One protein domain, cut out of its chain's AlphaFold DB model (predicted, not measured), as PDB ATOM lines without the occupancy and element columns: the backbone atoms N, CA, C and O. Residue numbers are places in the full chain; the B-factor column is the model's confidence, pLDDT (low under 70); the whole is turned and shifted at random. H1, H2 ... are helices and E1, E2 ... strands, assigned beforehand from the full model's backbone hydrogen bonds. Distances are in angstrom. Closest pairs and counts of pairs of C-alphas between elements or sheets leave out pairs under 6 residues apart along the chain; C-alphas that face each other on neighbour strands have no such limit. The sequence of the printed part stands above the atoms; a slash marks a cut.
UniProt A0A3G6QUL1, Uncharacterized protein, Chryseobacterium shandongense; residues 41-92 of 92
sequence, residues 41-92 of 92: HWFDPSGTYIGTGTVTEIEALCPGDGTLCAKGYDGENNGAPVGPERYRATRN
ATOM      1  N   HIS A  41     -23.733 -17.292   5.726       83.06
ATOM      2  CA  HIS A  41     -24.499 -18.059   6.702       83.06
ATOM      3  C   HIS A  41     -25.915 -17.505   6.802       83.06
ATOM      4  O   HIS A  41     -26.096 -16.324   7.104       83.06
ATOM      5  N   TRP A  42     -26.910 -18.354   6.584       84.25
ATOM      6  CA  TRP A  42     -28.301 -17.950   6.470       84.25
ATOM      7  C   TRP A  42     -29.131 -18.354   7.675       84.25
ATOM      8  O   TRP A  42     -28.988 -19.451   8.222       84.25
ATOM      9  N   PHE A  43     -30.043 -17.462   8.043       83.56
ATOM     10  CA  PHE A  43     -30.992 -17.644   9.128       83.56
ATOM     11  C   PHE A  43     -32.391 -17.267   8.664       83.56
ATOM     12  O   PHE A  43     -32.567 -16.289   7.934       83.56
ATOM     13  N   ASP A  44     -33.389 -18.021   9.102       83.62
ATOM     14  CA  ASP A  44     -34.788 -17.681   8.870       83.62
ATOM     15  C   ASP A  44     -35.220 -16.464   9.733       83.62
ATOM     16  O   ASP A  44     -34.458 -15.977  10.580       83.62
ATOM     17  N   PRO A  45     -36.448 -15.938   9.571       79.56
ATOM     18  CA  PRO A  45     -36.929 -14.815  10.371       79.56
ATOM     19  C   PRO A  45     -37.078 -15.139  11.866       79.56
ATOM     20  O   PRO A  45     -37.144 -14.211  12.672       79.56
ATOM     21  N   SER A  46     -37.130 -16.424  12.238       81.94
ATOM     22  CA  SER A  46     -37.146 -16.887  13.631       81.94
ATOM     23  C   SER A  46     -35.748 -16.926  14.266       81.94
ATOM     24  O   SER A  46     -35.632 -17.063  15.482       81.94
ATOM     25  N   GLY A  47     -34.691 -16.744  13.465       78.00
ATOM     26  CA  GLY A  47     -33.297 -16.838  13.891       78.00
ATOM     27  C   GLY A  47     -32.736 -18.261  13.847       78.00
ATOM     28  O   GLY A  47     -31.653 -18.499  14.380       78.00
ATOM     29  N   THR A  48     -33.436 -19.206  13.220       83.12
ATOM     30  CA  THR A  48     -32.955 -20.579  13.024       83.12
ATOM     31  C   THR A  48     -31.955 -20.610  11.877       83.12
ATOM     32  O   THR A  48     -32.220 -20.073  10.803       83.12
ATOM     33  N   TYR A  49     -30.807 -21.251  12.090       83.56
ATOM     34  CA  TYR A  49     -29.802 -21.444  11.047       83.56
ATOM     35  C   TYR A  49     -30.313 -22.401   9.964       83.56
ATOM     36  O   TYR A  49     -30.690 -23.531  10.273       83.56
ATOM     37  N   ILE A  50     -30.301 -21.959   8.705       82.44
ATOM     38  CA  ILE A  50     -30.805 -22.735   7.559       82.44
ATOM     39  C   ILE A  50     -29.693 -23.252   6.636       82.44
ATOM     40  O   ILE A  50     -29.958 -24.103   5.793       82.44
ATOM     41  N   GLY A  51     -28.448 -22.795   6.817       83.44
ATOM     42  CA  GLY A  51     -27.285 -23.302   6.084       83.44
ATOM     43  C   GLY A  51     -26.371 -22.206   5.546       83.44
ATOM     44  O   GLY A  51     -26.535 -21.029   5.863       83.44
ATOM     45  N   THR A  52     -25.395 -22.606   4.729       85.00
ATOM     46  CA  THR A  52     -24.532 -21.691   3.974       85.00
ATOM     47  C   THR A  52     -24.879 -21.694   2.494       85.00
ATOM     48  O   THR A  52     -25.270 -22.726   1.959       85.00
ATOM     49  N   GLY A  53     -24.704 -20.556   1.827       82.62
ATOM     50  CA  GLY A  53     -24.881 -20.456   0.381       82.62
ATOM     51  C   GLY A  53     -24.773 -19.026  -0.128       82.62
ATOM     52  O   GLY A  53     -24.605 -18.077   0.642       82.62
ATOM     53  N   THR A  54     -24.875 -18.864  -1.436       82.31
ATOM     54  CA  THR A  54     -24.986 -17.564  -2.100       82.31
ATOM     55  C   THR A  54     -26.401 -16.995  -1.972       82.31
ATOM     56  O   THR A  54     -27.357 -17.695  -1.637       82.31
ATOM     57  N   VAL A  55     -26.552 -15.699  -2.265       78.69
ATOM     58  CA  VAL A  55     -27.866 -15.030  -2.274       78.69
ATOM     59  C   VAL A  55     -28.821 -15.719  -3.249       78.69
ATOM     60  O   VAL A  55     -29.942 -16.038  -2.872       78.69
ATOM     61  N   THR A  56     -28.350 -16.032  -4.458       80.00
ATOM     62  CA  THR A  56     -29.150 -16.664  -5.516       80.00
ATOM     63  C   THR A  56     -29.681 -18.040  -5.112       80.00
ATOM     64  O   THR A  56     -30.823 -18.382  -5.412       80.00
ATOM     65  N   GLU A  57     -28.868 -18.843  -4.422       83.94
ATOM     66  CA  GLU A  57     -29.278 -20.175  -3.959       83.94
ATOM     67  C   GLU A  57     -30.380 -20.088  -2.902       83.94
ATOM     68  O   GLU A  57     -31.317 -20.885  -2.910       83.94
ATOM     69  N   ILE A  58     -30.308 -19.091  -2.020       83.69
ATOM     70  CA  ILE A  58     -31.308 -18.902  -0.968       83.69
ATOM     71  C   ILE A  58     -32.572 -18.244  -1.504       83.69
ATOM     72  O   ILE A  58     -33.666 -18.626  -1.103       83.69
ATOM     73  N   GLU A  59     -32.459 -17.328  -2.464       79.94
ATOM     74  CA  GLU A  59     -33.617 -16.802  -3.191       79.94
ATOM     75  C   GLU A  59     -34.389 -17.918  -3.907       79.94
ATOM     76  O   GLU A  59     -35.616 -17.913  -3.879       79.94
ATOM     77  N   ALA A  60     -33.705 -18.928  -4.458       81.50
ATOM     78  CA  ALA A  60     -34.362 -20.096  -5.049       81.50
ATOM     79  C   ALA A  60     -35.095 -20.981  -4.017       81.50
ATOM     80  O   ALA A  60     -36.078 -21.640  -4.356       81.50
ATOM     81  N   LEU A  61     -34.636 -20.993  -2.760       79.50
ATOM     82  CA  LEU A  61     -35.258 -21.720  -1.644       79.50
ATOM     83  C   LEU A  61     -36.398 -20.939  -0.975       79.50
ATOM     84  O   LEU A  61     -37.160 -21.511  -0.195       79.50
ATOM     85  N   CYS A  62     -36.530 -19.653  -1.290       78.44
ATOM     86  CA  CYS A  62     -37.595 -18.781  -0.835       78.44
ATOM     87  C   CYS A  62     -38.713 -18.748  -1.896       78.44
ATOM     88  O   CYS A  62     -38.675 -17.878  -2.768       78.44
ATOM     89  N   PRO A  63     -39.721 -19.658  -1.854       67.19
ATOM     90  CA  PRO A  63     -40.891 -19.587  -2.763       67.19
ATOM     91  C   PRO A  63     -41.483 -18.176  -2.675       67.19
ATOM     92  O   PRO A  63     -41.334 -17.679  -1.598       67.19
ATOM     93  N   GLY A  64     -42.089 -17.515  -3.678       65.25
ATOM     94  CA  GLY A  64     -42.546 -16.080  -3.726       65.25
ATOM     95  C   GLY A  64     -43.739 -15.673  -2.811       65.25
ATOM     96  O   GLY A  64     -44.608 -16.517  -2.682       65.25
ATOM     97  N   ASP A  65     -43.740 -14.515  -2.095       68.19
ATOM     98  CA  ASP A  65     -44.838 -13.875  -1.265       68.19
ATOM     99  C   ASP A  65     -44.382 -12.535  -0.576       68.19
ATOM    100  O   ASP A  65     -44.822 -12.194   0.527       68.19
ATOM    101  N   GLY A  66     -43.436 -11.764  -1.121       66.44
ATOM    102  CA  GLY A  66     -43.041 -10.430  -0.616       66.44
ATOM    103  C   GLY A  66     -42.473 -10.301   0.813       66.44
ATOM    104  O   GLY A  66     -42.150  -9.192   1.237       66.44
ATOM    105  N   THR A  67     -42.356 -11.383   1.590       73.50
ATOM    106  CA  THR A  67     -41.912 -11.336   2.997       73.50
ATOM    107  C   THR A  67     -40.412 -11.615   3.117       73.50
ATOM    108  O   THR A  67     -39.828 -12.291   2.272       73.50
ATOM    109  N   LEU A  68     -39.761 -11.125   4.178       77.81
ATOM    110  CA  LEU A  68     -38.406 -11.567   4.505       77.81
ATOM    111  C   LEU A  68     -38.411 -13.086   4.724       77.81
ATOM    112  O   LEU A  68     -39.085 -13.567   5.630       77.81
ATOM    113  N   CYS A  69     -37.633 -13.809   3.924       82.06
ATOM    114  CA  CYS A  69     -37.541 -15.262   4.006       82.06
ATOM    115  C   CYS A  69     -36.237 -15.729   4.665       82.06
ATOM    116  O   CYS A  69     -36.253 -16.679   5.438       82.06
ATOM    117  N   ALA A  70     -35.119 -15.043   4.417       84.38
ATOM    118  CA  ALA A  70     -33.849 -15.374   5.050       84.38
ATOM    119  C   ALA A  70     -32.923 -14.158   5.161       84.38
ATOM    120  O   ALA A  70     -33.000 -13.216   4.364       84.38
ATOM    121  N   LYS A  71     -32.030 -14.196   6.150       82.50
ATOM    122  CA  LYS A  71     -30.990 -13.197   6.417       82.50
ATOM    123  C   LYS A  71     -29.618 -13.850   6.328       82.50
ATOM    124  O   LYS A  71     -29.399 -14.867   6.980       82.50
ATOM    125  N   GLY A  72     -28.718 -13.261   5.550       80.50
ATOM    126  CA  GLY A  72     -27.358 -13.754   5.347       80.50
ATOM    127  C   GLY A  72     -26.326 -12.926   6.116       80.50
ATOM    128  O   GLY A  72     -26.401 -11.692   6.137       80.50
ATOM    129  N   TYR A  73     -25.344 -13.602   6.709       77.69
ATOM    130  CA  TYR A  73     -24.213 -13.012   7.431       77.69
ATOM    131  C   TYR A  73     -22.897 -13.570   6.887       77.69
ATOM    132  O   TYR A  73     -22.804 -14.761   6.589       77.69
ATOM    133  N   ASP A  74     -21.868 -12.733   6.769       72.06
ATOM    134  CA  ASP A  74     -20.524 -13.230   6.484       72.06
ATOM    135  C   ASP A  74     -19.935 -13.897   7.730       72.06
ATOM    136  O   ASP A  74     -20.136 -13.470   8.870       72.06
ATOM    137  N   GLY A  75     -19.201 -14.989   7.520       63.19
ATOM    138  CA  GLY A  75     -18.592 -15.782   8.589       63.19
ATOM    139  C   GLY A  75     -17.556 -15.032   9.442       63.19
ATOM    140  O   GLY A  75     -17.050 -15.608  10.401       63.19
ATOM    141  N   GLU A  76     -17.270 -13.754   9.155       60.69
ATOM    142  CA  GLU A  76     -16.362 -12.898   9.936       60.69
ATOM    143  C   GLU A  76     -16.752 -12.808  11.424       60.69
ATOM    144  O   GLU A  76     -15.889 -12.546  12.257       60.69
ATOM    145  N   ASN A  77     -18.015 -13.083  11.780       56.66
ATOM    146  CA  ASN A  77     -18.488 -13.128  13.170       56.66
ATOM    147  C   ASN A  77     -18.923 -14.528  13.642       56.66
ATOM    148  O   ASN A  77     -19.814 -14.653  14.482       56.66
ATOM    149  N   ASN A  78     -18.304 -15.596  13.125       54.91
ATOM    150  CA  ASN A  78     -18.491 -16.967  13.625       54.91
ATOM    151  C   ASN A  78     -19.962 -17.445  13.613       54.91
ATOM    152  O   ASN A  78     -20.412 -18.129  14.532       54.91
ATOM    153  N   GLY A  79     -20.741 -17.019  12.610       53.53
ATOM    154  CA  GLY A  79     -22.167 -17.346  12.492       53.53
ATOM    155  C   GLY A  79     -23.064 -16.738  13.580       53.53
ATOM    156  O   GLY A  79     -24.254 -17.029  13.613       53.53
ATOM    157  N   ALA A  80     -22.538 -15.896  14.473       51.59
ATOM    158  CA  ALA A  80     -23.351 -15.224  15.473       51.59
ATOM    159  C   ALA A  80     -24.022 -13.981  14.853       51.59
ATOM    160  O   ALA A  80     -23.332 -13.164  14.234       51.59
ATOM    161  N   PRO A  81     -25.342 -13.780  15.039       51.44
ATOM    162  CA  PRO A  81     -26.030 -12.563  14.620       51.44
ATOM    163  C   PRO A  81     -25.652 -11.408  15.560       51.44
ATOM    164  O   PRO A  81     -26.427 -10.974  16.406       51.44
ATOM    165  N   VAL A  82     -24.425 -10.913  15.436       44.53
ATOM    166  CA  VAL A  82     -23.909  -9.737  16.149       44.53
ATOM    167  C   VAL A  82     -23.497  -8.697  15.122       44.53
ATOM    168  O   VAL A  82     -22.325  -8.428  14.880       44.53
ATOM    169  N   GLY A  83     -24.496  -8.125  14.456       47.22
ATOM    170  CA  GLY A  83     -24.275  -7.042  13.512       47.22
ATOM    171  C   GLY A  83     -25.520  -6.671  12.713       47.22
ATOM    172  O   GLY A  83     -26.492  -7.431  12.687       47.22
ATOM    173  N   PRO A  84     -25.505  -5.494  12.062       53.47
ATOM    174  CA  PRO A  84     -26.528  -5.126  11.096       53.47
ATOM    175  C   PRO A  84     -26.603  -6.189   9.993       53.47
ATOM    176  O   PRO A  84     -25.581  -6.723   9.560       53.47
ATOM    177  N   GLU A  85     -27.821  -6.516   9.568       64.44
ATOM    178  CA  GLU A  85     -28.074  -7.512   8.527       64.44
ATOM    179  C   GLU A  85     -27.333  -7.131   7.243       64.44
ATOM    180  O   GLU A  85     -27.579  -6.057   6.691       64.44
ATOM    181  N   ARG A  86     -26.417  -7.992   6.782       65.25
ATOM    182  CA  ARG A  86     -25.614  -7.708   5.586       65.25
ATOM    183  C   ARG A  86     -26.343  -8.119   4.301       65.25
ATOM    184  O   ARG A  86     -26.183  -7.435   3.294       65.25
ATOM    185  N   TYR A  87     -27.205  -9.146   4.357       71.75
ATOM    186  CA  TYR A  87     -27.993  -9.639   3.216       71.75
ATOM    187  C   TYR A  87     -29.397 -10.080   3.622       71.75
ATOM    188  O   TYR A  87     -29.598 -10.629   4.706       71.75
ATOM    189  N   ARG A  88     -30.367  -9.878   2.726       73.31
ATOM    190  CA  ARG A  88     -31.747 -10.354   2.866       73.31
ATOM    191  C   ARG A  88     -32.183 -10.988   1.552       73.31
ATOM    192  O   ARG A  88     -32.044 -10.349   0.515       73.31
ATOM    193  N   ALA A  89     -32.740 -12.191   1.616       75.00
ATOM    194  CA  ALA A  89     -33.468 -12.781   0.502       75.00
ATOM    195  C   ALA A  89     -34.942 -12.384   0.638       75.00
ATOM    196  O   ALA A  89     -35.609 -12.723   1.628       75.00
ATOM    197  N   THR A  90     -35.427 -11.604  -0.328       63.47
ATOM    198  CA  THR A  90     -36.834 -11.221  -0.422       63.47
ATOM    199  C   THR A  90     -37.547 -12.094  -1.428       63.47
ATOM    200  O   THR A  90     -37.035 -12.444  -2.484       63.47
ATOM    201  N   ARG A  91     -38.768 -12.423  -1.060       63.28
ATOM    202  CA  ARG A  91     -39.653 -13.333  -1.752       63.28
ATOM    203  C   ARG A  91     -40.268 -12.578  -2.956       63.28
ATOM    204  O   ARG A  91     -41.125 -11.733  -2.718       63.28
ATOM    205  N   ASN A  92     -39.788 -12.792  -4.189       56.12
ATOM    206  CA  ASN A  92     -40.283 -12.082  -5.394       56.12
ATOM    207  C   ASN A  92     -41.717 -12.482  -5.767       56.12
ATOM    208  O   ASN A  92     -42.082 -13.651  -5.500       56.12
TER     209      ASN A  92
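Overview. This is residues 41 to 92 of the 92 residues of an uncharacterized protein of Chryseobacterium shandongense (UniProt A0A3G6QUL1). A strongly twisted antiparallel sheet of four strands, E2, E1, E3, E4, has helix H1 over one face. Of 52 printed residues, under half are in named elements, E1, E2, H1, E3, E4 along the chain, class mixed. It is compact, radius of gyration of the C-alphas 10.3 A, spanning 29 by 17 by 16 A.

Arrangement. E1, residues 41 to 43, and E2, 49 to 53, form a hairpin, as do E3, 68 to 73, and E4, 87 to 90. N 42 to O 51, N 41 to O 73 and N 72 to O 87 are within hydrogen-bond range at 2.8, 2.8 and 2.9 A. H1, residues 55 to 61, every O i to N i+4 pair within range, is on the sheet, over E3. The split strand-helix-strand unit E2, H1, E3, with E1 between its strands, has a right-handed crossover.

Along the chain. C-alpha 41 is at (-24.499, -18.059, 6.702); C-alpha 90, ending E4, is at (-36.834, -11.221, -0.422).

Size, cuts and confidence. The printed part has no cut, E3 to E4 is a long link, and pLDDT is under 70 for 19 residues.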